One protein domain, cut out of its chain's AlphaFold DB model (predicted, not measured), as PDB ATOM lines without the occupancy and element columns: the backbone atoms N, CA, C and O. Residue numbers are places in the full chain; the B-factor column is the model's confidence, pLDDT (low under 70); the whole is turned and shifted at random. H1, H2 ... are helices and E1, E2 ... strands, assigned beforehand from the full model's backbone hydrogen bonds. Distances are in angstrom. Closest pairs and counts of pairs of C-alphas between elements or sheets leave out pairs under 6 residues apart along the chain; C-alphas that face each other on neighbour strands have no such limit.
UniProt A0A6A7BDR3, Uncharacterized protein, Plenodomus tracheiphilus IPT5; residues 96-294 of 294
ATOM      1  N   GLY A  96      32.828   8.953   3.027       89.81
ATOM      2  CA  GLY A  96      32.624   7.507   2.959       89.81
ATOM      3  C   GLY A  96      32.359   7.000   1.543       89.81
ATOM      4  O   GLY A  96      32.752   7.617   0.561       89.81
ATOM      5  N   THR A  97      31.708   5.846   1.455       90.56
ATOM      6  CA  THR A  97      31.527   5.058   0.225       90.56
ATOM      7  C   THR A  97      30.274   5.439  -0.584       90.56
ATOM      8  O   THR A  97      30.098   5.014  -1.725       90.56
ATOM      9  N   LEU A  98      29.429   6.303  -0.005       92.75
ATOM     10  CA  LEU A  98      28.337   7.048  -0.644       92.75
ATOM     11  C   LEU A  98      27.289   6.229  -1.416       92.75
ATOM     12  O   LEU A  98      26.520   6.819  -2.171       92.75
ATOM     13  N   GLU A  99      27.138   4.922  -1.188       92.50
ATOM     14  CA  GLU A  99      26.128   4.086  -1.868       92.50
ATOM     15  C   GLU A  99      24.713   4.640  -1.683       92.50
ATOM     16  O   GLU A  99      23.926   4.720  -2.625       92.50
ATOM     17  N   ASN A 100      24.395   5.076  -0.463       90.06
ATOM     18  CA  ASN A 100      23.100   5.677  -0.165       90.06
ATOM     19  C   ASN A 100      22.911   7.020  -0.880       90.06
ATOM     20  O   ASN A 100      21.782   7.350  -1.226       90.06
ATOM     21  N   LYS A 101      23.984   7.791  -1.110       90.56
ATOM     22  CA  LYS A 101      23.916   9.073  -1.828       90.56
ATOM     23  C   LYS A 101      23.796   8.863  -3.332       90.56
ATOM     24  O   LYS A 101      22.931   9.491  -3.926       90.56
ATOM     25  N   LEU A 102      24.569   7.940  -3.906       91.81
ATOM     26  CA  LEU A 102      24.429   7.512  -5.300       91.81
ATOM     27  C   LEU A 102      22.982   7.094  -5.582       91.81
ATOM     28  O   LEU A 102      22.341   7.659  -6.460       91.81
ATOM     29  N   ARG A 103      22.416   6.207  -4.750       89.38
ATOM     30  CA  ARG A 103      21.015   5.780  -4.880       89.38
ATOM     31  C   ARG A 103      20.022   6.929  -4.695       89.38
ATOM     32  O   ARG A 103      19.037   6.999  -5.420       89.38
ATOM     33  N   LYS A 104      20.249   7.794  -3.701       86.25
ATOM     34  CA  LYS A 104      19.374   8.938  -3.406       86.25
ATOM     35  C   LYS A 104      19.290   9.908  -4.589       86.25
ATOM     36  O   LYS A 104      18.207  10.396  -4.879       86.25
ATOM     37  N   TRP A 105      20.416  10.146  -5.255       89.25
ATOM     38  CA  TRP A 105      20.556  11.074  -6.376       89.25
ATOM     39  C   TRP A 105      20.581  10.363  -7.734       89.25
ATOM     40  O   TRP A 105      21.245  10.828  -8.644       89.25
ATOM     41  N   TYR A 106      19.910   9.211  -7.845       90.19
ATOM     42  CA  TYR A 106      19.674   8.492  -9.104       90.19
ATOM     43  C   TYR A 106      20.915   8.164  -9.952       90.19
ATOM     44  O   TYR A 106      20.836   8.032 -11.169       90.19
ATOM     45  N   TRP A 107      22.065   7.968  -9.310       92.75
ATOM     46  CA  TRP A 107      23.243   7.434  -9.979       92.75
ATOM     47  C   TRP A 107      23.174   5.911 -10.029       92.75
ATOM     48  O   TRP A 107      23.164   5.241  -8.987       92.75
ATOM     49  N   LYS A 108      23.146   5.360 -11.240       92.44
ATOM     50  CA  LYS A 108      23.128   3.926 -11.520       92.44
ATOM     51  C   LYS A 108      24.510   3.437 -11.908       92.44
ATOM     52  O   LYS A 108      25.348   4.189 -12.396       92.44
ATOM     53  N   SER A 109      24.773   2.173 -11.603       91.81
ATOM     54  CA  SER A 109      25.945   1.488 -12.141       91.81
ATOM     55  C   SER A 109      25.507   0.794 -13.419       91.81
ATOM     56  O   SER A 109      24.570   0.006 -13.356       91.81
ATOM     57  N   SER A 110      26.175   1.095 -14.524       89.12
ATOM     58  CA  SER A 110      25.968   0.451 -15.821       89.12
ATOM     59  C   SER A 110      26.974  -0.688 -15.996       89.12
ATOM     60  O   SER A 110      28.019  -0.744 -15.319       89.12
ATOM     61  N   LEU A 111      26.653  -1.635 -16.875       86.25
ATOM     62  CA  LEU A 111      27.578  -2.700 -17.237       86.25
ATOM     63  C   LEU A 111      28.853  -2.113 -17.859       86.25
ATOM     64  O   LEU A 111      28.835  -1.295 -18.774       86.25
ATOM     65  N   TYR A 112      30.006  -2.559 -17.360       87.62
ATOM     66  CA  TYR A 112      31.299  -2.120 -17.875       87.62
ATOM     67  C   TYR A 112      32.209  -3.315 -18.098       87.62
ATOM     68  O   TYR A 112      32.613  -3.978 -17.135       87.62
ATOM     69  N   ASP A 113      32.543  -3.580 -19.362       90.56
ATOM     70  CA  ASP A 113      33.433  -4.674 -19.738       90.56
ATOM     71  C   ASP A 113      34.806  -4.486 -19.075       90.56
ATOM     72  O   ASP A 113      35.594  -3.597 -19.415       90.56
ATOM     73  N   GLN A 114      35.098  -5.330 -18.086       93.00
ATOM     74  CA  GLN A 114      36.345  -5.250 -17.334       93.00
ATOM     75  C   GLN A 114      37.554  -5.656 -18.180       93.00
ATOM     76  O   GLN A 114      38.656  -5.165 -17.938       93.00
ATOM     77  N   GLU A 115      37.390  -6.546 -19.153       88.50
ATOM     78  CA  GLU A 115      38.492  -6.990 -20.000       88.50
ATOM     79  C   GLU A 115      38.873  -5.935 -21.026       88.50
ATOM     80  O   GLU A 115      40.059  -5.616 -21.171       88.50
ATOM     81  N   GLU A 116      37.877  -5.385 -21.713       85.88
ATOM     82  CA  GLU A 116      38.084  -4.416 -22.779       85.88
ATOM     83  C   GLU A 116      38.413  -3.041 -22.208       85.88
ATOM     84  O   GLU A 116      39.383  -2.389 -22.609       85.88
ATOM     85  N   HIS A 117      37.631  -2.582 -21.233       88.25
ATOM     86  CA  HIS A 117      37.725  -1.208 -20.769       88.25
ATOM     87  C   HIS A 117      38.647  -1.023 -19.568       88.25
ATOM     88  O   HIS A 117      39.018   0.121 -19.284       88.25
ATOM     89  N   CYS A 118      39.050  -2.093 -18.886       92.06
ATOM     90  CA  CYS A 118      39.955  -1.996 -17.742       92.06
ATOM     91  C   CYS A 118      41.390  -2.459 -18.025       92.06
ATOM     92  O   CYS A 118      42.240  -2.482 -17.129       92.06
ATOM     93  N   TYR A 119      41.695  -2.760 -19.289       92.06
ATOM     94  CA  TYR A 119      43.060  -2.893 -19.777       92.06
ATOM     95  C   TYR A 119      43.602  -1.550 -20.283       92.06
ATOM     96  O   TYR A 119      43.157  -1.011 -21.294       92.06
ATOM     97  N   PHE A 120      44.623  -1.022 -19.608       90.31
ATOM     98  CA  PHE A 120      45.223   0.275 -19.943       90.31
ATOM     99  C   PHE A 120      46.395   0.191 -20.923       90.31
ATOM    100  O   PHE A 120      47.012   1.206 -21.221       90.31
ATOM    101  N   GLY A 121      46.726  -0.989 -21.448       82.12
ATOM    102  CA  GLY A 121      47.865  -1.157 -22.357       82.12
ATOM    103  C   GLY A 121      47.639  -0.720 -23.809       82.12
ATOM    104  O   GLY A 121      48.456  -1.080 -24.651       82.12
ATOM    105  N   SER A 122      46.549  -0.009 -24.118       67.06
ATOM    106  CA  SER A 122      46.179   0.423 -25.475       67.06
ATOM    107  C   SER A 122      46.752   1.804 -25.866       67.06
ATOM    108  O   SER A 122      47.535   2.408 -25.133       67.06
ATOM    109  N   ALA A 123      46.374   2.304 -27.055       62.25
ATOM    110  CA  ALA A 123      46.942   3.473 -27.747       62.25
ATOM    111  C   ALA A 123      46.849   4.830 -27.013       62.25
ATOM    112  O   ALA A 123      47.450   5.799 -27.470       62.25
ATOM    113  N   SER A 124      46.145   4.924 -25.882       70.50
ATOM    114  CA  SER A 124      46.026   6.168 -25.105       70.50
ATOM    115  C   SER A 124      47.331   6.604 -24.426       70.50
ATOM    116  O   SER A 124      47.397   7.688 -23.854       70.50
ATOM    117  N   GLY A 125      48.368   5.756 -24.424       82.06
ATOM    118  CA  GLY A 125      49.644   6.030 -23.750       82.06
ATOM    119  C   GLY A 125      49.585   5.899 -22.223       82.06
ATOM    120  O   GLY A 125      50.633   5.871 -21.577       82.06
ATOM    121  N   ILE A 126      48.393   5.725 -21.639       87.19
ATOM    122  CA  ILE A 126      48.212   5.505 -20.196       87.19
ATOM    123  C   ILE A 126      48.987   4.270 -19.745       87.19
ATOM    124  O   ILE A 126      49.655   4.312 -18.719       87.19
ATOM    125  N   GLY A 127      48.962   3.188 -20.525       89.56
ATOM    126  CA  GLY A 127      49.696   1.964 -20.206       89.56
ATOM    127  C   GLY A 127      51.194   2.193 -20.047       89.56
ATOM    128  O   GLY A 127      51.780   1.684 -19.099       89.56
ATOM    129  N   VAL A 128      51.786   3.026 -20.909       89.56
ATOM    130  CA  VAL A 128      53.208   3.398 -20.828       89.56
ATOM    131  C   VAL A 128      53.486   4.187 -19.550       89.56
ATOM    132  O   VAL A 128      54.486   3.940 -18.875       89.56
ATOM    133  N   ALA A 129      52.599   5.120 -19.191       89.56
ATOM    134  CA  ALA A 129      52.731   5.898 -17.962       89.56
ATOM    135  C   ALA A 129      52.614   5.010 -16.714       89.56
ATOM    136  O   ALA A 129      53.429   5.129 -15.801       89.56
ATOM    137  N   LEU A 130      51.648   4.085 -16.694       91.88
ATOM    138  CA  LEU A 130      51.487   3.117 -15.613       91.88
ATOM    139  C   LEU A 130      52.742   2.251 -15.461       91.88
ATOM    140  O   LEU A 130      53.299   2.183 -14.370       91.88
ATOM    141  N   GLU A 131      53.243   1.663 -16.546       92.69
ATOM    142  CA  GLU A 131      54.460   0.841 -16.516       92.69
ATOM    143  C   GLU A 131      55.685   1.623 -16.038       92.69
ATOM    144  O   GLU A 131      56.437   1.135 -15.195       92.69
ATOM    145  N   SER A 132      55.855   2.859 -16.513       90.81
ATOM    146  CA  SER A 132      56.971   3.732 -16.117       90.81
ATOM    147  C   SER A 132      56.941   4.092 -14.630       90.81
ATOM    148  O   SER A 132      57.981   4.368 -14.036       90.81
ATOM    149  N   LEU A 133      55.757   4.079 -14.017       92.81
ATOM    150  CA  LEU A 133      55.560   4.286 -12.582       92.81
ATOM    151  C   LEU A 133      55.569   2.972 -11.781       92.81
ATOM    152  O   LEU A 133      55.332   2.996 -10.573       92.81
ATOM    153  N   GLY A 134      55.829   1.827 -12.425       94.12
ATOM    154  CA  GLY A 134      55.808   0.506 -11.789       94.12
ATOM    155  C   GLY A 134      54.400   0.015 -11.432       94.12
ATOM    156  O   GLY A 134      54.236  -0.786 -10.513       94.12
ATOM    157  N   LEU A 135      53.373   0.510 -12.123       95.00
ATOM    158  CA  LEU A 135      51.967   0.204 -11.875       95.00
ATOM    159  C   LEU A 135      51.448  -0.865 -12.841       95.00
ATOM    160  O   LEU A 135      51.798  -0.912 -14.018       95.00
ATOM    161  N   ASN A 136      50.547  -1.713 -12.344       95.25
ATOM    162  CA  ASN A 136      49.923  -2.764 -13.144       95.25
ATOM    163  C   ASN A 136      48.869  -2.169 -14.099       95.25
ATOM    164  O   ASN A 136      47.938  -1.498 -13.653       95.25
ATOM    165  N   LYS A 137      48.991  -2.444 -15.403       94.69
ATOM    166  CA  LYS A 137      48.070  -1.975 -16.461       94.69
ATOM    167  C   LYS A 137      46.915  -2.935 -16.786       94.69
ATOM    168  O   LYS A 137      46.070  -2.607 -17.616       94.69
ATOM    169  N   TYR A 138      46.900  -4.127 -16.192       95.81
ATOM    170  CA  TYR A 138      45.937  -5.189 -16.480       95.81
ATOM    171  C   TYR A 138      44.711  -5.124 -15.560       95.81
ATOM    172  O   TYR A 138      44.815  -4.682 -14.408       95.81
ATOM    173  N   PRO A 139      43.543  -5.576 -16.037       95.94
ATOM    174  CA  PRO A 139      42.348  -5.663 -15.211       95.94
ATOM    175  C   PRO A 139      42.440  -6.829 -14.217       95.94
ATOM    176  O   PRO A 139      43.134  -7.815 -14.482       95.94
ATOM    177  N   LYS A 140      41.710  -6.763 -13.094       95.25
ATOM    178  CA  LYS A 140      41.656  -7.849 -12.090       95.25
ATOM    179  C   LYS A 140      41.255  -9.197 -12.689       95.25
ATOM    180  O   LYS A 140      41.831 -10.215 -12.321       95.25
ATOM    181  N   VAL A 141      40.339  -9.200 -13.660       94.50
ATOM    182  CA  VAL A 141      39.893 -10.422 -14.358       94.50
ATOM    183  C   VAL A 141      41.018 -11.128 -15.132       94.50
ATOM    184  O   VAL A 141      40.921 -12.318 -15.401       94.50
ATOM    185  N   ARG A 142      42.131 -10.433 -15.416       94.69
ATOM    186  CA  ARG A 142      43.362 -10.992 -16.011       94.69
ATOM    187  C   ARG A 142      44.531 -11.050 -15.018       94.69
ATOM    188  O   ARG A 142      45.689 -10.984 -15.421       94.69
ATOM    189  N   GLY A 143      44.243 -11.109 -13.717       95.38
ATOM    190  CA  GLY A 143      45.257 -11.130 -12.655       95.38
ATOM    191  C   GLY A 143      45.961  -9.788 -12.419       95.38
ATOM    192  O   GLY A 143      46.990  -9.739 -11.750       95.38
ATOM    193  N   GLY A 144      45.439  -8.697 -12.984       96.00
ATOM    194  CA  GLY A 144      45.931  -7.346 -12.749       96.00
ATOM    195  C   GLY A 144      45.322  -6.685 -11.514       96.00
ATOM    196  O   GLY A 144      44.712  -7.336 -10.670       96.00
ATOM    197  N   HIS A 145      45.494  -5.368 -11.390       95.56
ATOM    198  CA  HIS A 145      45.063  -4.624 -10.193       95.56
ATOM    199  C   HIS A 145      43.935  -3.621 -10.460       95.56
ATOM    200  O   HIS A 145      43.418  -3.020  -9.519       95.56
ATOM    201  N   ASN A 146      43.547  -3.429 -11.722       95.25
ATOM    202  CA  ASN A 146      42.552  -2.429 -12.093       95.25
ATOM    203  C   ASN A 146      41.130  -3.003 -12.004       95.25
ATOM    204  O   ASN A 146      40.867  -4.110 -12.475       95.25
ATOM    205  N   THR A 147      40.218  -2.245 -11.398       95.81
ATOM    206  CA  THR A 147      38.760  -2.466 -11.440       95.81
ATOM    207  C   THR A 147      38.121  -1.221 -12.024       95.81
ATOM    208  O   THR A 147      38.462  -0.124 -11.585       95.81
ATOM    209  N   CYS A 148      37.239  -1.361 -13.003       95.19
ATOM    210  CA  CYS A 148      36.657  -0.215 -13.686       95.19
ATOM    211  C   CYS A 148      35.155  -0.132 -13.483       95.19
ATOM    212  O   CYS A 148      34.481  -1.138 -13.281       95.19
ATOM    213  N   TYR A 149      34.647   1.089 -13.545       95.81
ATOM    214  CA  TYR A 149      33.279   1.420 -13.204       95.81
ATOM    215  C   TYR A 149      32.680   2.335 -14.268       95.81
ATOM    216  O   TYR A 149      33.368   3.202 -14.819       95.81
ATOM    217  N   ALA A 150      31.390   2.126 -14.515       95.25
ATOM    218  CA  ALA A 150      30.521   2.990 -15.288       95.25
ATOM    219  C   ALA A 150      29.380   3.449 -14.393       95.25
ATOM    220  O   ALA A 150      28.580   2.625 -13.956       95.25
ATOM    221  N   ILE A 151      29.345   4.743 -14.094       95.94
ATOM    222  CA  ILE A 151      28.319   5.350 -13.248       95.94
ATOM    223  C   ILE A 151      27.568   6.382 -14.074       95.94
ATOM    224  O   ILE A 151      28.204   7.174 -14.761       95.94
ATOM    225  N   GLU A 152      26.242   6.347 -14.034       95.00
ATOM    226  CA  GLU A 152      25.364   7.106 -14.926       95.00
ATOM    227  C   GLU A 152      24.253   7.784 -14.150       95.00
ATOM    228  O   GLU A 152      23.700   7.211 -13.217       95.00
ATOM    229  N   HIS A 153      23.917   9.006 -14.535       93.75
ATOM    230  CA  HIS A 153      22.770   9.740 -14.020       93.75
ATOM    231  C   HIS A 153      21.575   9.578 -14.969       93.75
ATOM    232  O   HIS A 153      21.007  10.557 -15.466       93.75
ATOM    233  N   TYR A 154      21.291   8.311 -15.261       89.81
ATOM    234  CA  TYR A 154      20.118   7.722 -15.900       89.81
ATOM    235  C   TYR A 154      20.197   6.197 -15.677       89.81
ATOM    236  O   TYR A 154      21.188   5.703 -15.133       89.81
ATOM    237  N   ASP A 155      19.154   5.465 -16.039       88.44
ATOM    238  CA  ASP A 155      19.110   4.006 -15.969       88.44
ATOM    239  C   ASP A 155      18.994   3.433 -17.387       88.44
ATOM    240  O   ASP A 155      17.996   3.664 -18.066       88.44
ATOM    241  N   GLU A 156      20.036   2.740 -17.855       83.50
ATOM    242  CA  GLU A 156      20.070   2.118 -19.189       83.50
ATOM    243  C   GLU A 156      19.028   1.003 -19.355       83.50
ATOM    244  O   GLU A 156      18.639   0.696 -20.479       83.50
ATOM    245  N   ASP A 157      18.539   0.443 -18.244       83.75
ATOM    246  CA  ASP A 157      17.545  -0.628 -18.229       83.75
ATOM    247  C   ASP A 157      16.106  -0.102 -18.023       83.75
ATOM    248  O   ASP A 157      15.165  -0.900 -17.930       83.75
ATOM    249  N   GLU A 158      15.902   1.221 -17.917       79.88
ATOM    250  CA  GLU A 158      14.562   1.795 -17.735       79.88
ATOM    251  C   GLU A 158      13.723   1.591 -18.999       79.88
ATOM    252  O   GLU A 158      14.109   1.966 -20.106       79.88
ATOM    253  N   CYS A 159      12.535   1.014 -18.827       74.94
ATOM    254  CA  CYS A 159      11.613   0.739 -19.920       74.94
ATOM    255  C   CYS A 159      10.153   0.918 -19.482       74.94
ATOM    256  O   CYS A 159       9.798   0.656 -18.326       74.94
ATOM    257  N   ASP A 160       9.291   1.306 -20.415       73.56
ATOM    258  CA  ASP A 160       7.854   1.445 -20.215       73.56
ATOM    259  C   ASP A 160       7.045   0.539 -21.170       73.56
ATOM    260  O   ASP A 160       7.518  -0.502 -21.631       73.56
ATOM    261  N   SER A 161       5.767   0.856 -21.410       69.31
ATOM    262  CA  SER A 161       4.934   0.071 -22.333       69.31
ATOM    263  C   SER A 161       5.330   0.192 -23.806       69.31
ATOM    264  O   SER A 161       4.846  -0.611 -24.607       69.31
ATOM    265  N   GLU A 162       6.138   1.187 -24.159       70.31
ATOM    266  CA  GLU A 162       6.564   1.515 -25.520       70.31
ATOM    267  C   GLU A 162       8.001   1.055 -25.810       70.31
ATOM    268  O   GLU A 162       8.344   0.854 -26.974       70.31
ATOM    269  N   GLY A 163       8.805   0.781 -24.780       76.19
ATOM    270  CA  GLY A 163      10.150   0.223 -24.928       76.19
ATOM    271  C   GLY A 163      11.131   0.823 -23.930       76.19
ATOM    272  O   GLY A 163      10.743   1.182 -22.824       76.19
ATOM    273  N   GLU A 164      12.404   0.890 -24.309       82.06
ATOM    274  CA  GLU A 164      13.443   1.594 -23.547       82.06
ATOM    275  C   GLU A 164      13.095   3.084 -23.423       82.06
ATOM    276  O   GLU A 164      12.715   3.720 -24.408       82.06
ATOM    277  N   VAL A 165      13.228   3.639 -22.217       81.44
ATOM    278  CA  VAL A 165      12.957   5.054 -21.942       81.44
ATOM    279  C   VAL A 165      14.263   5.831 -22.089       81.44
ATOM    280  O   VAL A 165      15.197   5.608 -21.309       81.44
ATOM    281  N   PRO A 166      14.361   6.766 -23.046       82.94
ATOM    282  CA  PRO A 166      15.592   7.507 -23.255       82.94
ATOM    283  C   PRO A 166      15.875   8.450 -22.066       82.94
ATOM    284  O   PRO A 166      14.941   8.879 -21.381       82.94
ATOM    285  N   PRO A 167      17.146   8.806 -21.790       83.00
ATOM    286  CA  PRO A 167      17.517   9.592 -20.608       83.00
ATOM    287  C   PRO A 167      16.739  10.909 -20.441       83.00
ATOM    288  O   PRO A 167      16.458  11.324 -19.319       83.00
ATOM    289  N   GLU A 168      16.360  11.572 -21.535       79.19
ATOM    290  CA  GLU A 168      15.577  12.814 -21.541       79.19
ATOM    291  C   GLU A 168      14.133  12.663 -21.043       79.19
ATOM    292  O   GLU A 168      13.495  13.677 -20.741       79.19
ATOM    293  N   GLU A 169      13.627  11.439 -20.958       79.44
ATOM    294  CA  GLU A 169      12.281  11.102 -20.489       79.44
ATOM    295  C   GLU A 169      12.301  10.438 -19.107       79.44
ATOM    296  O   GLU A 169      11.251  10.204 -18.508       79.44
ATOM    297  N   GLN A 170      13.491  10.192 -18.552       80.69
ATOM    298  CA  GLN A 170      13.641   9.626 -17.220       80.69
ATOM    299  C   GLN A 170      13.580  10.708 -16.140       80.69
ATOM    300  O   GLN A 170      14.348  11.678 -16.122       80.69
ATOM    301  N   TYR A 171      12.687  10.495 -15.179       81.06
ATOM    302  CA  TYR A 171      12.531  11.332 -13.998       81.06
ATOM    303  C   TYR A 171      12.648  10.476 -12.743       81.06
ATOM    304  O   TYR A 171      12.347   9.283 -12.748       81.06
ATOM    305  N   TYR A 172      13.063  11.085 -11.640       74.56
ATOM    306  CA  TYR A 172      13.171  10.399 -10.363       74.56
ATOM    307  C   TYR A 172      12.667  11.263  -9.213       74.56
ATOM    308  O   TYR A 172      12.456  12.473  -9.317       74.56
ATOM    309  N   LYS A 173      12.436  10.598  -8.081       68.88
ATOM    310  CA  LYS A 173      12.153  11.258  -6.810       68.88
ATOM    311  C   LYS A 173      13.280  11.004  -5.845       68.88
ATOM    312  O   LYS A 173      13.798   9.887  -5.759       68.88
ATOM    313  N   GLU A 174      13.547  12.008  -5.032       64.44
ATOM    314  CA  GLU A 174      14.393  11.918  -3.855       64.44
ATOM    315  C   GLU A 174      13.678  11.099  -2.749       64.44
ATOM    316  O   GLU A 174      13.228  11.647  -1.755       64.44
ATOM    317  N   GLU A 175      13.478   9.790  -2.991       54.84
ATOM    318  CA  GLU A 175      13.391   8.650  -2.050       54.84
ATOM    319  C   GLU A 175      12.705   7.411  -2.685       54.84
ATOM    320  O   GLU A 175      11.484   7.243  -2.691       54.84
ATOM    321  N   GLY A 176      13.534   6.460  -3.137       50.34
ATOM    322  CA  GLY A 176      13.458   5.065  -2.678       50.34
ATOM    323  C   GLY A 176      12.386   4.115  -3.230       50.34
ATOM    324  O   GLY A 176      12.047   3.171  -2.517       50.34
ATOM    325  N   LYS A 177      11.869   4.274  -4.456       40.28
ATOM    326  CA  LYS A 177      10.973   3.255  -5.045       40.28
ATOM    327  C   LYS A 177      11.526   2.642  -6.327       40.28
ATOM    328  O   LYS A 177      11.586   3.284  -7.363       40.28
ATOM    329  N   SER A 178      11.894   1.371  -6.206       42.22
ATOM    330  CA  SER A 178      12.243   0.443  -7.278       42.22
ATOM    331  C   SER A 178      11.014   0.062  -8.101       42.22
ATOM    332  O   SER A 178      10.031  -0.400  -7.510       42.22
ATOM    333  N   TYR A 179      11.096   0.130  -9.431       34.59
ATOM    334  CA  TYR A 179      10.131  -0.545 -10.293       34.59
ATOM    335  C   TYR A 179      10.791  -1.248 -11.485       34.59
ATOM    336  O   TYR A 179      11.244  -0.610 -12.412       34.59
ATOM    337  N   ARG A 180      10.677  -2.582 -11.417       36.56
ATOM    338  CA  ARG A 180      10.510  -3.582 -12.488       36.56
ATOM    339  C   ARG A 180      11.683  -3.919 -13.416       36.56
ATOM    340  O   ARG A 180      12.365  -3.084 -13.969       36.56
ATOM    341  N   VAL A 181      11.810  -5.235 -13.592       39.69
ATOM    342  CA  VAL A 181      12.541  -5.927 -14.652       39.69
ATOM    343  C   VAL A 181      11.858  -5.644 -15.987       39.69
ATOM    344  O   VAL A 181      10.624  -5.681 -16.047       39.69
ATOM    345  N   CYS A 182      12.669  -5.434 -17.025       41.53
ATOM    346  CA  CYS A 182      12.269  -5.386 -18.425       41.53
ATOM    347  C   CYS A 182      11.333  -6.559 -18.761       41.53
ATOM    348  O   CYS A 182      11.746  -7.717 -18.844       41.53
ATOM    349  N   ILE A 183      10.037  -6.272 -18.889       40.81
ATOM    350  CA  ILE A 183       9.065  -7.207 -19.451       40.81
ATOM    351  C   ILE A 183       8.301  -6.439 -20.515       40.81
ATOM    352  O   ILE A 183       7.380  -5.676 -20.225       40.81
ATOM    353  N   VAL A 184       8.695  -6.697 -21.757       41.75
ATOM    354  CA  VAL A 184       8.065  -6.231 -22.991       41.75
ATOM    355  C   VAL A 184       6.704  -6.922 -23.166       41.75
ATOM    356  O   VAL A 184       6.496  -7.716 -24.076       41.75
ATOM    357  N   THR A 185       5.755  -6.685 -22.261       42.38
ATOM    358  CA  THR A 185       4.338  -6.981 -22.498       42.38
ATOM    359  C   THR A 185       3.490  -5.876 -21.890       42.38
ATOM    360  O   THR A 185       3.386  -5.744 -20.670       42.38
ATOM    361  N   ALA A 186       2.898  -5.093 -22.788       46.62
ATOM    362  CA  ALA A 186       1.943  -4.029 -22.545       46.62
ATOM    363  C   ALA A 186       0.953  -4.353 -21.414       46.62
ATOM    364  O   ALA A 186       0.261  -5.363 -21.472       46.62
ATOM    365  N   ILE A 187       0.905  -3.481 -20.402       48.06
ATOM    366  CA  ILE A 187      -0.277  -2.861 -19.770       48.06
ATOM    367  C   ILE A 187       0.309  -1.901 -18.720       48.06
ATOM    368  O   ILE A 187       0.562  -2.261 -17.566       48.06
ATOM    369  N   ALA A 188       0.567  -0.656 -19.124       46.91
ATOM    370  CA  ALA A 188       0.855   0.409 -18.173       46.91
ATOM    371  C   ALA A 188      -0.422   0.673 -17.358       46.91
ATOM    372  O   ALA A 188      -1.438   1.134 -17.880       46.91
ATOM    373  N   THR A 189      -0.410   0.318 -16.073       51.94
ATOM    374  CA  THR A 189      -1.572   0.551 -15.199       51.94
ATOM    375  C   THR A 189      -1.774   2.057 -14.956       51.94
ATOM    376  O   THR A 189      -0.787   2.788 -14.875       51.94
ATOM    377  N   PRO A 190      -3.012   2.549 -14.738       50.41
ATOM    378  CA  PRO A 190      -3.282   3.961 -14.416       50.41
ATOM    379  C   PRO A 190      -2.460   4.520 -13.236       50.41
ATOM    380  O   PRO A 190      -2.167   5.711 -13.178       50.41
ATOM    381  N   ARG A 191      -2.020   3.644 -12.323       47.19
ATOM    382  CA  ARG A 191      -1.128   3.967 -11.200       47.19
ATOM    383  C   ARG A 191       0.264   4.448 -11.640       47.19
ATOM    384  O   ARG A 191       0.885   5.208 -10.905       47.19
ATOM    385  N   MET A 192       0.745   4.019 -12.806       48.62
ATOM    386  CA  MET A 192       2.052   4.408 -13.352       48.62
ATOM    387  C   MET A 192       2.007   5.828 -13.944       48.62
ATOM    388  O   MET A 192       2.923   6.604 -13.692       48.62
ATOM    389  N   ARG A 193       0.893   6.236 -14.580       48.56
ATOM    390  CA  ARG A 193       0.676   7.633 -15.021       48.56
ATOM    391  C   ARG A 193       0.583   8.618 -13.852       48.56
ATOM    392  O   ARG A 193       1.251   9.639 -13.871       48.56
ATOM    393  N   ALA A 194      -0.150   8.275 -12.794       46.09
ATOM    394  CA  ALA A 194      -0.246   9.122 -11.598       46.09
ATOM    395  C   ALA A 194       1.072   9.220 -10.792       46.09
ATOM    396  O   ALA A 194       1.231  10.104  -9.955       46.09
ATOM    397  N   MET A 195       2.031   8.307 -11.005       46.94
ATOM    398  CA  MET A 195       3.356   8.397 -10.379       46.94
ATOM    399  C   MET A 195       4.299   9.366 -11.101       46.94
ATOM    400  O   MET A 195       5.153   9.937 -10.418       46.94
ATOM    401  N   SER A 196       4.114   9.566 -12.413       43.91
ATOM    402  CA  SER A 196       4.840  10.547 -13.236       43.91
ATOM    403  C   SER A 196       4.608  11.985 -12.762       43.91
ATOM    404  O   SER A 196       5.560  12.732 -12.573       43.91
ATOM    405  N   GLU A 197       3.374  12.319 -12.377       43.97
ATOM    406  CA  GLU A 197       2.993  13.659 -11.890       43.97
ATOM    407  C   GLU A 197       3.630  14.071 -10.549       43.97
ATOM    408  O   GLU A 197       3.497  15.212 -10.114       43.97
ATOM    409  N   LEU A 198       4.318  13.154  -9.868       49.53
ATOM    410  CA  LEU A 198       4.994  13.421  -8.599       49.53
ATOM    411  C   LEU A 198       6.528  13.339  -8.724       49.53
ATOM    412  O   LEU A 198       7.204  13.396  -7.694       49.53
ATOM    413  N   MET A 199       7.076  13.068  -9.916       56.50
ATOM    414  CA  MET A 199       8.525  13.053 -10.143       56.50
ATOM    415  C   MET A 199       9.005  14.491 -10.321       56.50
ATOM    416  O   MET A 199       8.432  15.229 -11.116       56.50
ATOM    417  N   THR A 200       9.994  14.913  -9.533       63.78
ATOM    418  CA  THR A 200      10.417  16.322  -9.494       63.78
ATOM    419  C   THR A 200      11.750  16.549 -10.184       63.78
ATOM    420  O   THR A 200      11.943  17.612 -10.764       63.78
ATOM    421  N   GLU A 201      12.634  15.548 -10.180       75.88
ATOM    422  CA  GLU A 201      13.992  15.681 -10.705       75.88
ATOM    423  C   GLU A 201      14.153  14.919 -12.017       75.88
ATOM    424  O   GLU A 201      13.630  13.813 -12.185       75.88
ATOM    425  N   LYS A 202      14.895  15.510 -12.953       83.12
ATOM    426  CA  LYS A 202      15.134  14.952 -14.283       83.12
ATOM    427  C   LYS A 202      16.516  14.300 -14.353       83.12
ATOM    428  O   LYS A 202      17.499  14.859 -13.857       83.12
ATOM    429  N   ALA A 203      16.609  13.131 -14.982       88.31
ATOM    430  CA  ALA A 203      17.897  12.533 -15.309       88.31
ATOM    431  C   ALA A 203      18.696  13.482 -16.217       88.31
ATOM    432  O   ALA A 203      18.157  14.171 -17.089       88.31
ATOM    433  N   THR A 204      20.001  13.564 -15.979       90.81
ATOM    434  CA  THR A 204      20.850  14.546 -16.678       90.81
ATOM    435  C   THR A 204      21.632  13.911 -17.813       90.81
ATOM    436  O   THR A 204      22.212  14.645 -18.598       90.81
ATOM    437  N   GLY A 205      21.721  12.578 -17.872       91.19
ATOM    438  CA  GLY A 205      22.592  11.882 -18.825       91.19
ATOM    439  C   GLY A 205      24.083  11.934 -18.463       91.19
ATOM    440  O   GLY A 205      24.917  11.476 -19.235       91.19
ATOM    441  N   GLY A 206      24.439  12.507 -17.307       93.06
ATOM    442  CA  GLY A 206      25.835  12.616 -16.879       93.06
ATOM    443  C   GLY A 206      26.429  11.242 -16.593       93.06
ATOM    444  O   GLY A 206      25.717  10.349 -16.138       93.06
ATOM    445  N   TYR A 207      27.727  11.064 -16.820       94.38
ATOM    446  CA  TYR A 207      28.381   9.784 -16.560       94.38
ATOM    447  C   TYR A 207      29.835   9.930 -16.121       94.38
ATOM    448  O   TYR A 207      30.551  10.843 -16.528       94.38
ATOM    449  N   ASP A 208      30.294   8.944 -15.355       94.56
ATOM    450  CA  ASP A 208      31.683   8.774 -14.954       94.56
ATOM    451  C   ASP A 208      32.170   7.370 -15.336       94.56
ATOM    452  O   ASP A 208      31.695   6.353 -14.821       94.56
ATOM    453  N   ARG A 209      33.158   7.304 -16.236       94.31
ATOM    454  CA  ARG A 209      33.886   6.081 -16.597       94.31
ATOM    455  C   ARG A 209      35.304   6.157 -16.075       94.31
ATOM    456  O   ARG A 209      36.087   7.012 -16.501       94.31
ATOM    457  N   PHE A 210      35.672   5.248 -15.184       95.25
ATOM    458  CA  PHE A 210      36.977   5.307 -14.534       95.25
ATOM    459  C   PHE A 210      37.476   3.941 -14.073       95.25
ATOM    460  O   PHE A 210      36.709   3.000 -13.901       95.25
ATOM    461  N   GLY A 211      38.788   3.841 -13.879       95.00
ATOM    462  CA  GLY A 211      39.452   2.701 -13.261       95.00
ATOM    463  C   GLY A 211      40.031   3.056 -11.901       95.00
ATOM    464  O   GLY A 211      40.546   4.155 -11.701       95.00
ATOM    465  N   VAL A 212      39.984   2.100 -10.983       95.62
ATOM    466  CA  VAL A 212      40.572   2.173  -9.649       95.62
ATOM    467  C   VAL A 212      41.589   1.050  -9.493       95.62
ATOM    468  O   VAL A 212      41.308  -0.119  -9.759       95.62
ATOM    469  N   ASN A 213      42.771   1.418  -9.018       94.81
ATOM    470  CA  ASN A 213      43.856   0.519  -8.665       94.81
ATOM    471  C   ASN A 213      44.307   0.849  -7.242       94.81
ATOM    472  O   ASN A 213      45.190   1.681  -7.024       94.81
ATOM    473  N   THR A 214      43.671   0.212  -6.261       93.62
ATOM    474  CA  THR A 214      43.952   0.472  -4.843       93.62
ATOM    475  C   THR A 214      45.349   0.017  -4.430       93.62
ATOM    476  O   THR A 214      45.978   0.673  -3.607       93.62
ATOM    477  N   ILE A 215      45.875  -1.045  -5.051       93.19
ATOM    478  CA  ILE A 215      47.221  -1.579  -4.781       93.19
ATOM    479  C   ILE A 215      48.301  -0.586  -5.233       93.19
ATOM    480  O   ILE A 215      49.252  -0.310  -4.504       93.19
ATOM    481  N   GLY A 216      48.160  -0.054  -6.447       92.88
ATOM    482  CA  GLY A 216      49.094   0.897  -7.047       92.88
ATOM    483  C   GLY A 216      48.877   2.348  -6.616       92.88
ATOM    484  O   GLY A 216      49.726   3.199  -6.879       92.88
ATOM    485  N   GLY A 217      47.760   2.652  -5.953       93.88
ATOM    486  CA  GLY A 217      47.468   4.015  -5.536       93.88
ATOM    487  C   GLY A 217      46.911   4.896  -6.649       93.88
ATOM    488  O   GLY A 217      47.288   6.064  -6.702       93.88
ATOM    489  N   VAL A 218      46.115   4.371  -7.588       94.00
ATOM    490  CA  VAL A 218      45.755   5.105  -8.817       94.00
ATOM    491  C   VAL A 218      44.260   5.142  -9.080       94.00
ATOM    492  O   VAL A 218      43.576   4.126  -8.974       94.00
ATOM    493  N   ILE A 219      43.787   6.309  -9.517       94.94
ATOM    494  CA  ILE A 219      42.508   6.470 -10.210       94.94
ATOM    495  C   ILE A 219      42.784   6.949 -11.637       94.94
ATOM    496  O   ILE A 219      43.572   7.873 -11.847       94.94
ATOM    497  N   VAL A 220      42.136   6.321 -12.614       93.75
ATOM    498  CA  VAL A 220      42.182   6.707 -14.028       93.75
ATOM    499  C   VAL A 220      40.781   7.115 -14.467       93.75
ATOM    500  O   VAL A 220      39.959   6.257 -14.777       93.75
ATOM    501  N   ALA A 221      40.500   8.414 -14.504       92.38
ATOM    502  CA  ALA A 221      39.310   8.968 -15.136       92.38
ATOM    503  C   ALA A 221      39.441   8.837 -16.658       92.38
ATOM    504  O   ALA A 221      40.310   9.459 -17.268       92.38
ATOM    505  N   LYS A 222      38.618   7.986 -17.274       89.25
ATOM    506  CA  LYS A 222      38.716   7.663 -18.703       89.25
ATOM    507  C   LYS A 222      37.844   8.556 -19.571       89.25
ATOM    508  O   LYS A 222      38.286   8.954 -20.643       89.25
ATOM    509  N   ASN A 223      36.607   8.765 -19.133       88.00
ATOM    510  CA  ASN A 223      35.616   9.589 -19.804       88.00
ATOM    511  C   ASN A 223      34.626  10.086 -18.750       88.00
ATOM    512  O   ASN A 223      34.045   9.260 -18.046       88.00
ATOM    513  N   LEU A 224      34.485  11.398 -18.604       90.12
ATOM    514  CA  LEU A 224      33.618  12.015 -17.605       90.12
ATOM    515  C   LEU A 224      32.776  13.079 -18.300       90.12
ATOM    516  O   LEU A 224      33.332  13.944 -18.981       90.12
ATOM    517  N   GLU A 225      31.474  13.067 -18.065       90.56
ATOM    518  CA  GLU A 225      30.569  14.114 -18.513       90.56
ATOM    519  C   GLU A 225      29.720  14.581 -17.336       90.56
ATOM    520  O   GLU A 225      28.932  13.834 -16.757       90.56
ATOM    521  N   SER A 226      29.932  15.836 -16.935       90.69
ATOM    522  CA  SER A 226      29.259  16.381 -15.757       90.69
ATOM    523  C   SER A 226      27.747  16.487 -15.983       90.69
ATOM    524  O   SER A 226      27.331  16.788 -17.104       90.69
ATOM    525  N   PRO A 227      26.926  16.382 -14.921       91.69
ATOM    526  CA  PRO A 227      25.484  16.571 -15.022       91.69
ATOM    527  C   PRO A 227      25.058  17.871 -15.705       91.69
ATOM    528  O   PRO A 227      24.078  17.853 -16.427       91.69
ATOM    529  N   PHE A 228      25.799  18.971 -15.525       90.38
ATOM    530  CA  PHE A 228      25.501  20.241 -16.196       90.38
ATOM    531  C   PHE A 228      25.637  20.129 -17.720       90.38
ATOM    532  O   PHE A 228      24.708  20.471 -18.438       90.38
ATOM    533  N   VAL A 229      26.785  19.636 -18.202       89.94
ATOM    534  CA  VAL A 229      27.082  19.530 -19.645       89.94
ATOM    535  C   VAL A 229      26.130  18.547 -20.321       89.94
ATOM    536  O   VAL A 229      25.531  18.872 -21.344       89.94
ATOM    537  N   ALA A 230      25.936  17.376 -19.705       91.12
ATOM    538  CA  ALA A 230      25.021  16.373 -20.230       91.12
ATOM    539  C   ALA A 230      23.579  16.903 -20.270       91.12
ATOM    540  O   ALA A 230      22.927  16.809 -21.307       91.12
ATOM    541  N   ALA A 231      23.110  17.548 -19.193       89.19
ATOM    542  CA  ALA A 231      21.775  18.140 -19.149       89.19
ATOM    543  C   ALA A 231      21.607  19.265 -20.171       89.19
ATOM    544  O   ALA A 231      20.563  19.336 -20.805       89.19
ATOM    545  N   GLU A 232      22.614  20.111 -20.391       91.19
ATOM    546  CA  GLU A 232      22.524  21.179 -21.391       91.19
ATOM    547  C   GLU A 232      22.291  20.622 -22.801       91.19
ATOM    548  O   GLU A 232      21.393  21.062 -23.530       91.19
ATOM    549  N   SER A 233      23.053  19.588 -23.158       89.44
ATOM    550  CA  SER A 233      22.901  18.884 -24.430       89.44
ATOM    551  C   SER A 233      21.572  18.132 -24.522       89.44
ATOM    552  O   SER A 233      20.897  18.183 -25.555       89.44
ATOM    553  N   LEU A 234      21.175  17.443 -23.453       88.31
ATOM    554  CA  LEU A 234      20.013  16.559 -23.417       88.31
ATOM    555  C   LEU A 234      18.695  17.341 -23.350       88.31
ATOM    556  O   LEU A 234      17.756  17.059 -24.089       88.31
ATOM    557  N   TRP A 235      18.624  18.354 -22.489       86.56
ATOM    558  CA  TRP A 235      17.426  19.157 -22.232       86.56
ATOM    559  C   TRP A 235      17.258  20.315 -23.221       86.56
ATOM    560  O   TRP A 235      16.202  20.948 -23.241       86.56
ATOM    561  N   LYS A 236      18.271  20.574 -24.064       89.75
ATOM    562  CA  LYS A 236      18.282  21.642 -25.080       89.75
ATOM    563  C   LYS A 236      18.103  23.047 -24.483       89.75
ATOM    564  O   LYS A 236      17.568  23.940 -25.138       89.75
ATOM    565  N   ASN A 237      18.548  23.247 -23.245       88.56
ATOM    566  CA  ASN A 237      18.562  24.528 -22.544       88.56
ATOM    567  C   ASN A 237      19.718  24.572 -21.533       88.56
ATOM    568  O   ASN A 237      20.244  23.533 -21.166       88.56
ATOM    569  N   THR A 238      20.110  25.757 -21.064       90.56
ATOM    570  CA  THR A 238      21.145  25.871 -20.025       90.56
ATOM    571  C   THR A 238      20.547  25.565 -18.643       90.56
ATOM    572  O   THR A 238      19.700  26.341 -18.180       90.56
ATOM    573  N   PRO A 239      20.978  24.489 -17.955       86.62
ATOM    574  CA  PRO A 239      20.429  24.104 -16.659       86.62
ATOM    575  C   PRO A 239      20.774  25.122 -15.571       86.62
ATOM    576  O   PRO A 239      21.904  25.615 -15.481       86.62
ATOM    577  N   LYS A 240      19.834  25.403 -14.673       86.12
ATOM    578  CA  LYS A 240      20.103  26.162 -13.448       86.12
ATOM    579  C   LYS A 240      20.645  25.229 -12.375       86.12
ATOM    580  O   LYS A 240      20.300  24.058 -12.295       86.12
ATOM    581  N   LEU A 241      21.454  25.777 -11.468       82.69
ATOM    582  CA  LEU A 241      22.113  24.982 -10.427       82.69
ATOM    583  C   LEU A 241      21.142  24.189  -9.535       82.69
ATOM    584  O   LEU A 241      21.492  23.101  -9.096       82.69
ATOM    585  N   HIS A 242      19.954  24.735  -9.259       83.06
ATOM    586  CA  HIS A 242      18.940  24.078  -8.428       83.06
ATOM    587  C   HIS A 242      18.147  22.991  -9.167       83.06
ATOM    588  O   HIS A 242      17.413  22.264  -8.517       83.06
ATOM    589  N   GLU A 243      18.277  22.902 -10.493       82.56
ATOM    590  CA  GLU A 243      17.670  21.848 -11.324       82.56
ATOM    591  C   GLU A 243      18.608  20.634 -11.455       82.56
ATOM    592  O   GLU A 243      18.248  19.622 -12.047       82.56
ATOM    593  N   LEU A 244      19.840  20.736 -10.942       87.25
ATOM    594  CA  LEU A 244      20.845  19.678 -10.991       87.25
ATOM    595  C   LEU A 244      20.934  18.941  -9.651       87.25
ATOM    596  O   LEU A 244      20.774  19.568  -8.598       87.25
ATOM    597  N   PRO A 245      21.312  17.645  -9.653       88.19
ATOM    598  CA  PRO A 245      21.484  16.894  -8.416       88.19
ATOM    599  C   PRO A 245      22.494  17.569  -7.483       88.19
ATOM    600  O   PRO A 245      23.526  18.108  -7.907       88.19
ATOM    601  N   GLU A 246      22.248  17.515  -6.174       86.00
ATOM    602  CA  GLU A 246      23.213  18.050  -5.207       86.00
ATOM    603  C   GLU A 246      24.531  17.257  -5.267       86.00
ATOM    604  O   GLU A 246      25.629  17.818  -5.234       86.00
ATOM    605  N   PHE A 247      24.414  15.938  -5.436       88.31
ATOM    606  CA  PHE A 247      25.526  15.021  -5.653       88.31
ATOM    607  C   PHE A 247      25.844  14.912  -7.149       88.31
ATOM    608  O   PHE A 247      25.348  14.025  -7.836       88.31
ATOM    609  N   ARG A 248      26.640  15.857  -7.664       88.75
ATOM    610  CA  ARG A 248      26.917  16.014  -9.110       88.75
ATOM    611  C   ARG A 248      28.387  16.060  -9.504       88.75
ATOM    612  O   ARG A 248      28.705  16.137 -10.687       88.75
ATOM    613  N   HIS A 249      29.297  16.113  -8.538       88.38
ATOM    614  CA  HIS A 249      30.716  16.233  -8.841       88.38
ATOM    615  C   HIS A 249      31.325  14.845  -9.037       88.38
ATOM    616  O   HIS A 249      31.388  14.065  -8.088       88.38
ATOM    617  N   GLY A 250      31.855  14.574 -10.233       90.50
ATOM    618  CA  GLY A 250      32.513  13.297 -10.525       90.50
ATOM    619  C   GLY A 250      33.641  12.972  -9.538       90.50
ATOM    620  O   GLY A 250      33.796  11.831  -9.123       90.50
ATOM    621  N   SER A 251      34.367  13.976  -9.025       90.00
ATOM    622  CA  SER A 251      35.388  13.764  -7.984       90.00
ATOM    623  C   SER A 251      34.848  13.087  -6.719       90.00
ATOM    624  O   SER A 251      35.561  12.291  -6.111       90.00
ATOM    625  N   ASP A 252      33.606  13.383  -6.325       91.75
ATOM    626  CA  ASP A 252      32.979  12.764  -5.157       91.75
ATOM    627  C   ASP A 252      32.597  11.305  -5.439       91.75
ATOM    628  O   ASP A 252      32.765  10.445  -4.575       91.75
ATOM    629  N   ILE A 253      32.155  11.007  -6.665       94.19
ATOM    630  CA  ILE A 253      31.855   9.648  -7.137       94.19
ATOM    631  C   ILE A 253      33.140   8.816  -7.194       94.19
ATOM    632  O   ILE A 253      33.209   7.729  -6.619       94.19
ATOM    633  N   LEU A 254      34.198   9.344  -7.806       94.50
ATOM    634  CA  LEU A 254      35.501   8.687  -7.889       94.50
ATOM    635  C   LEU A 254      36.072   8.392  -6.492       94.50
ATOM    636  O   LEU A 254      36.547   7.282  -6.237       94.50
ATOM    637  N   LEU A 255      35.993   9.359  -5.569       91.38
ATOM    638  CA  LEU A 255      36.439   9.177  -4.187       91.38
ATOM    639  C   LEU A 255      35.597   8.133  -3.444       91.38
ATOM    640  O   LEU A 255      36.155   7.312  -2.719       91.38
ATOM    641  N   ALA A 256      34.277   8.122  -3.635       92.94
ATOM    642  CA  ALA A 256      33.397   7.129  -3.024       92.94
ATOM    643  C   ALA A 256      33.811   5.701  -3.392       92.94
ATOM    644  O   ALA A 256      33.947   4.845  -2.518       92.94
ATOM    645  N   TYR A 257      34.083   5.464  -4.677       94.31
ATOM    646  CA  TYR A 257      34.542   4.169  -5.176       94.31
ATOM    647  C   TYR A 257      35.950   3.812  -4.698       94.31
ATOM    648  O   TYR A 257      36.206   2.650  -4.383       94.31
ATOM    649  N   TRP A 258      36.849   4.792  -4.583       93.00
ATOM    650  CA  TRP A 258      38.155   4.585  -3.952       93.00
ATOM    651  C   TRP A 258      38.016   4.087  -2.506       93.00
ATOM    652  O   TRP A 258      38.710   3.155  -2.096       93.00
ATOM    653  N   LEU A 259      37.102   4.687  -1.739       92.19
ATOM    654  CA  LEU A 259      36.944   4.419  -0.311       92.19
ATOM    655  C   LEU A 259      36.314   3.054   0.012       92.19
ATOM    656  O   LEU A 259      36.438   2.612   1.153       92.19
ATOM    657  N   ARG A 260      35.684   2.370  -0.956       89.62
ATOM    658  CA  ARG A 260      35.034   1.057  -0.747       89.62
ATOM    659  C   ARG A 260      36.009  -0.027  -0.312       89.62
ATOM    660  O   ARG A 260      35.765  -0.713   0.674       89.62
ATOM    661  N   ASP A 261      37.141  -0.108  -1.001       82.56
ATOM    662  CA  ASP A 261      38.193  -1.094  -0.727       82.56
ATOM    663  C   ASP A 261      39.419  -0.458  -0.047       82.56
ATOM    664  O   ASP A 261      40.454  -1.104   0.137       82.56
ATOM    665  N   ASN A 262      39.349   0.836   0.287       83.69
ATOM    666  CA  ASN A 262      40.463   1.580   0.865       83.69
ATOM    667  C   ASN A 262      39.949   2.694   1.799       83.69
ATOM    668  O   ASN A 262      39.833   3.846   1.384       83.69
ATOM    669  N   PRO A 263      39.669   2.403   3.084       76.88
ATOM    670  CA  PRO A 263      38.964   3.329   3.981       76.88
ATOM    671  C   PRO A 263      39.750   4.610   4.312       76.88
ATOM    672  O   PRO A 263      39.241   5.493   5.001       76.88
ATOM    673  N   THR A 264      40.992   4.738   3.835       75.62
ATOM    674  CA  THR A 264      41.793   5.954   3.973       75.62
ATOM    675  C   THR A 264      42.312   6.411   2.610       75.62
ATOM    676  O   THR A 264      42.913   5.611   1.899       75.62
ATOM    677  N   PRO A 265      42.230   7.703   2.255       74.00
ATOM    678  CA  PRO A 265      42.737   8.190   0.971       74.00
ATOM    679  C   PRO A 265      44.275   8.240   0.897       74.00
ATOM    680  O   PRO A 265      44.826   8.571  -0.143       74.00
ATOM    681  N   ARG A 266      44.997   7.905   1.980       76.06
ATOM    682  CA  ARG A 266      46.464   8.052   2.082       76.06
ATOM    683  C   ARG A 266      47.252   7.228   1.063       76.06
ATOM    684  O   ARG A 266      48.417   7.524   0.826       76.06
ATOM    685  N   GLN A 267      46.648   6.178   0.514       84.06
ATOM    686  CA  GLN A 267      47.295   5.315  -0.472       84.06
ATOM    687  C   GLN A 267      47.074   5.793  -1.911       84.06
ATOM    688  O   GLN A 267      47.720   5.260  -2.809       84.06
ATOM    689  N   LEU A 268      46.226   6.803  -2.139       89.19
ATOM    690  CA  LEU A 268      46.070   7.427  -3.447       89.19
ATOM    691  C   LEU A 268      47.312   8.277  -3.755       89.19
ATOM    692  O   LEU A 268      47.621   9.235  -3.049       89.19
ATOM    693  N   ARG A 269      48.035   7.901  -4.806       90.69
ATOM    694  CA  ARG A 269      49.302   8.501  -5.247       90.69
ATOM    695  C   ARG A 269      49.164   9.234  -6.571       90.69
ATOM    696  O   ARG A 269      49.822  10.251  -6.773       90.69
ATOM    697  N   TYR A 270      48.330   8.711  -7.466       91.56
ATOM    698  CA  TYR A 270      48.213   9.200  -8.831       91.56
ATOM    699  C   TYR A 270      46.750   9.342  -9.242       91.56
ATOM    700  O   TYR A 270      45.915   8.477  -8.979       91.56
ATOM    701  N   TYR A 271      46.467  10.433  -9.943       90.06
ATOM    702  CA  TYR A 271      45.211  10.665 -10.636       90.06
ATOM    703  C   TYR A 271      45.526  10.936 -12.103       90.06
ATOM    704  O   TYR A 271      46.244  11.885 -12.420       90.06
ATOM    705  N   PHE A 272      45.011  10.091 -12.990       89.50
ATOM    706  CA  PHE A 272      45.080  10.289 -14.431       89.50
ATOM    707  C   PHE A 272      43.709  10.706 -14.929       89.50
ATOM    708  O   PHE A 272      42.719  10.054 -14.612       89.50
ATOM    709  N   ALA A 273      43.665  11.746 -15.748       85.75
ATOM    710  CA  ALA A 273      42.482  12.100 -16.510       85.75
ATOM    711  C   ALA A 273      42.825  11.997 -17.994       85.75
ATOM    712  O   ALA A 273      43.717  12.685 -18.490       85.75
ATOM    713  N   ASN A 274      42.159  11.072 -18.668       79.88
ATOM    714  CA  ASN A 274      42.350  10.789 -20.076       79.88
ATOM    715  C   ASN A 274      41.348  11.566 -20.924       79.88
ATOM    716  O   ASN A 274      40.234  11.818 -20.474       79.88
ATOM    717  N   ASN A 275      41.737  11.883 -22.162       67.56
ATOM    718  CA  ASN A 275      40.859  12.489 -23.164       67.56
ATOM    719  C   ASN A 275      40.092  13.718 -22.647       67.56
ATOM    720  O   ASN A 275      38.927  13.905 -22.985       67.56
ATOM    721  N   ILE A 276      40.743  14.572 -21.843       65.38
ATOM    722  CA  ILE A 276      40.180  15.883 -21.503       65.38
ATOM    723  C   ILE A 276      40.118  16.701 -22.795       65.38
ATOM    724  O   ILE A 276      41.111  17.300 -23.213       65.38
ATOM    725  N   MET A 277      38.952  16.716 -23.433       61.62
ATOM    726  CA  MET A 277      38.670  17.572 -24.575       61.62
ATOM    727  C   MET A 277      37.996  18.838 -24.061       61.62
ATOM    728  O   MET A 277      36.860  18.821 -23.606       61.62
ATOM    729  N   ASN A 278      38.734  19.940 -24.099       64.38
ATOM    730  CA  ASN A 278      38.197  21.277 -23.901       64.38
ATOM    731  C   ASN A 278      38.600  22.095 -25.133       64.38
ATOM    732  O   ASN A 278      39.772  22.066 -25.523       64.38
ATOM    733  N   GLU A 279      37.651  22.803 -25.743       68.31
ATOM    734  CA  GLU A 279      37.879  23.660 -26.915       68.31
ATOM    735  C   GLU A 279      39.007  24.684 -26.690       68.31
ATOM    736  O   GLU A 279      39.826  24.911 -27.586       68.31
ATOM    737  N   ASP A 280      39.152  25.206 -25.468       65.88
ATOM    738  CA  ASP A 280      40.266  26.073 -25.064       65.88
ATOM    739  C   ASP A 280      41.611  25.339 -25.139       65.88
ATOM    740  O   ASP A 280      42.625  25.896 -25.564       65.88
ATOM    741  N   THR A 281      41.635  24.066 -24.728       68.56
ATOM    742  CA  THR A 281      42.851  23.236 -24.750       68.56
ATOM    743  C   THR A 281      43.236  22.886 -26.181       68.56
ATOM    744  O   THR A 281      44.416  22.950 -26.522       68.56
ATOM    745  N   LEU A 282      42.261  22.584 -27.040       69.88
ATOM    746  CA  LEU A 282      42.501  22.356 -28.466       69.88
ATOM    747  C   LEU A 282      43.020  23.623 -29.154       69.88
ATOM    748  O   LEU A 282      44.015  23.561 -29.877       69.88
ATOM    749  N   SER A 283      42.422  24.779 -28.863       69.12
ATOM    750  CA  SER A 283      42.868  26.082 -29.374       69.12
ATOM    751  C   SER A 283      44.297  26.411 -28.927       69.12
ATOM    752  O   SER A 283      45.124  26.872 -29.721       69.12
ATOM    753  N   LEU A 284      44.631  26.109 -27.669       69.81
ATOM    754  CA  LEU A 284      45.983  26.240 -27.133       69.81
ATOM    755  C   LEU A 284      46.974  25.308 -27.843       69.81
ATOM    756  O   LEU A 284      48.019  25.774 -28.301       69.81
ATOM    757  N   LEU A 285      46.658  24.017 -27.965       68.31
ATOM    758  CA  LEU A 285      47.504  23.043 -28.658       68.31
ATOM    759  C   LEU A 285      47.752  23.464 -30.109       68.31
ATOM    760  O   LEU A 285      48.899  23.463 -30.554       68.31
ATOM    761  N   TYR A 286      46.711  23.913 -30.807       74.88
ATOM    762  CA  TYR A 286      46.820  24.448 -32.160       74.88
ATOM    763  C   TYR A 286      47.760  25.658 -32.227       74.88
ATOM    764  O   TYR A 286      48.646  25.703 -33.080       74.88
ATOM    765  N   SER A 287      47.640  26.611 -31.294       71.62
ATOM    766  CA  SER A 287      48.532  27.779 -31.244       71.62
ATOM    767  C   SER A 287      50.006  27.387 -31.065       71.62
ATOM    768  O   SER A 287      50.888  27.946 -31.723       71.62
ATOM    769  N   ILE A 288      50.276  26.373 -30.233       73.69
ATOM    770  CA  ILE A 288      51.623  25.854 -29.982       73.69
ATOM    771  C   ILE A 288      52.166  25.158 -31.231       73.69
ATOM    772  O   ILE A 288      53.307  25.421 -31.617       73.69
ATOM    773  N   LEU A 289      51.370  24.301 -31.872       72.00
ATOM    774  CA  LEU A 289      51.759  23.585 -33.090       72.00
ATOM    775  C   LEU A 289      52.061  24.557 -34.236       72.00
ATOM    776  O   LEU A 289      53.163  24.517 -34.786       72.00
ATOM    777  N   LYS A 290      51.173  25.529 -34.472       72.25
ATOM    778  CA  LYS A 290      51.362  26.582 -35.477       72.25
ATOM    779  C   LYS A 290      52.635  27.398 -35.229       72.25
ATOM    780  O   LYS A 290      53.378  27.680 -36.164       72.25
ATOM    781  N   SER A 291      52.935  27.737 -33.968       73.12
ATOM    782  CA  SER A 291      54.170  28.459 -33.602       73.12
ATOM    783  C   SER A 291      55.454  27.667 -33.888       73.12
ATOM    784  O   SER A 291      56.532  28.250 -33.993       73.12
ATOM    785  N   ARG A 292      55.341  26.339 -34.019       75.44
ATOM    786  CA  ARG A 292      56.445  25.411 -34.294       75.44
ATOM    787  C   ARG A 292      56.482  24.922 -35.744       75.44
ATOM    788  O   ARG A 292      57.320  24.084 -36.058       75.44
ATOM    789  N   GLY A 293      55.627  25.459 -36.619       68.69
ATOM    790  CA  GLY A 293      55.595  25.105 -38.040       68.69
ATOM    791  C   GLY A 293      54.958  23.746 -38.335       68.69
ATOM    792  O   GLY A 293      55.314  23.124 -39.335       68.69
ATOM    793  N   HIS A 294      54.061  23.285 -37.459       51.41
ATOM    794  CA  HIS A 294      53.215  22.111 -37.675       51.41
ATOM    795  C   HIS A 294      51.799  22.514 -38.085       51.41
ATOM    796  O   HIS A 294      51.327  23.573 -37.604       51.41
TER     797      HIS A 294
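This is residues 96 to 294 of the 294 residues of an uncharacterized protein of Plenodomus tracheiphilus IPT5 (UniProt A0A6A7BDR3). One twisted sheet of five strands has a helix, H6, packed over one face, while the long stretch between E2 and E3 makes a loose loop lobe beyond one end of the sheet and holds the small helix H4. The last helix, H7, is an arm, with residues 279 to 285 and 287 to 291 standing free. The printed part has 199 residues, with seven named helices and five named strands in the order H1 E1 H2 H3 E2 H4 E3 E4 H5 H6 E5 H7; the mixed sheet has the order E1, E2, E3, E4, E5. The class is mixed, helices and strands, with 85 residues in named elements, under half. The whole is only just compact, close to loose, with a radius of gyration of the C-alphas of 19.8 A and spans of 62 by 43 by 31 A.

H1, residues 99 to 104, only grazes the sheet. Edge strand E1, residues 108 to 110, is antiparallel to E2, residues 147 to 152; N 108 and O 152, 2.8 A apart, are within hydrogen-bond range. H2, residues 114 to 117, grazes the sheet; its closest C-alphas to E2 are Gln 114 and Cys 148, 6.2 A. H3, residues 126 to 132, grazes it too, with residues 126 to 130. H4, residues 190 to 196, is not on the sheet. E3, residues 207 to 213, is antiparallel to E2, with N 149 and O 210 at 2.8 A, and forms a hairpin with E4, residues 218 to 225, with N 211 and O 220 at 2.8 A. E4 bends by 58 degrees at residue 222. H5, residues 227 to 235, grazes the sheet. H6, residues 250 to 260, is on one face, making two layers, a helix over a sheet, at a height of 8.9 A; its line stands at 37 degrees to E3 on the local plane, slantwise to the strands. Its closest C-alphas to E3 are Gly 250 and Asp 208, 6.4 A. Edge strand E5, residues 270 to 273, is parallel to E4, with N 221 and O 272 at 2.8 A; E4, H5, H6 and E5 form a strand-helix-strand unit, parallel strands joined through helices, with a right-handed crossover. H7, residues 279 to 291, is not on the sheet. Every O i to N i+4 pair is within range in H1, H3, H4, H5, H6 and H7; H2 is too short for one.

H1 begins at C-alpha 99, (26.128, 4.086, -1.868). E4 measures 20.1 A, E3 19.7 A, H7 18.3 A, E2 16.8 A and H6 15.9 A. H7 ends at C-alpha 291, (54.170, 28.459, -33.602).

The C-alphas farthest apart, Pro 190 and Gly 293, are 66.9 A apart. The printed part has no cut; H3 to E2, E2 to H4 and H5 to H6 are long links. Residues 173 to 200 and 275 to 285 are among those with pLDDT under 70.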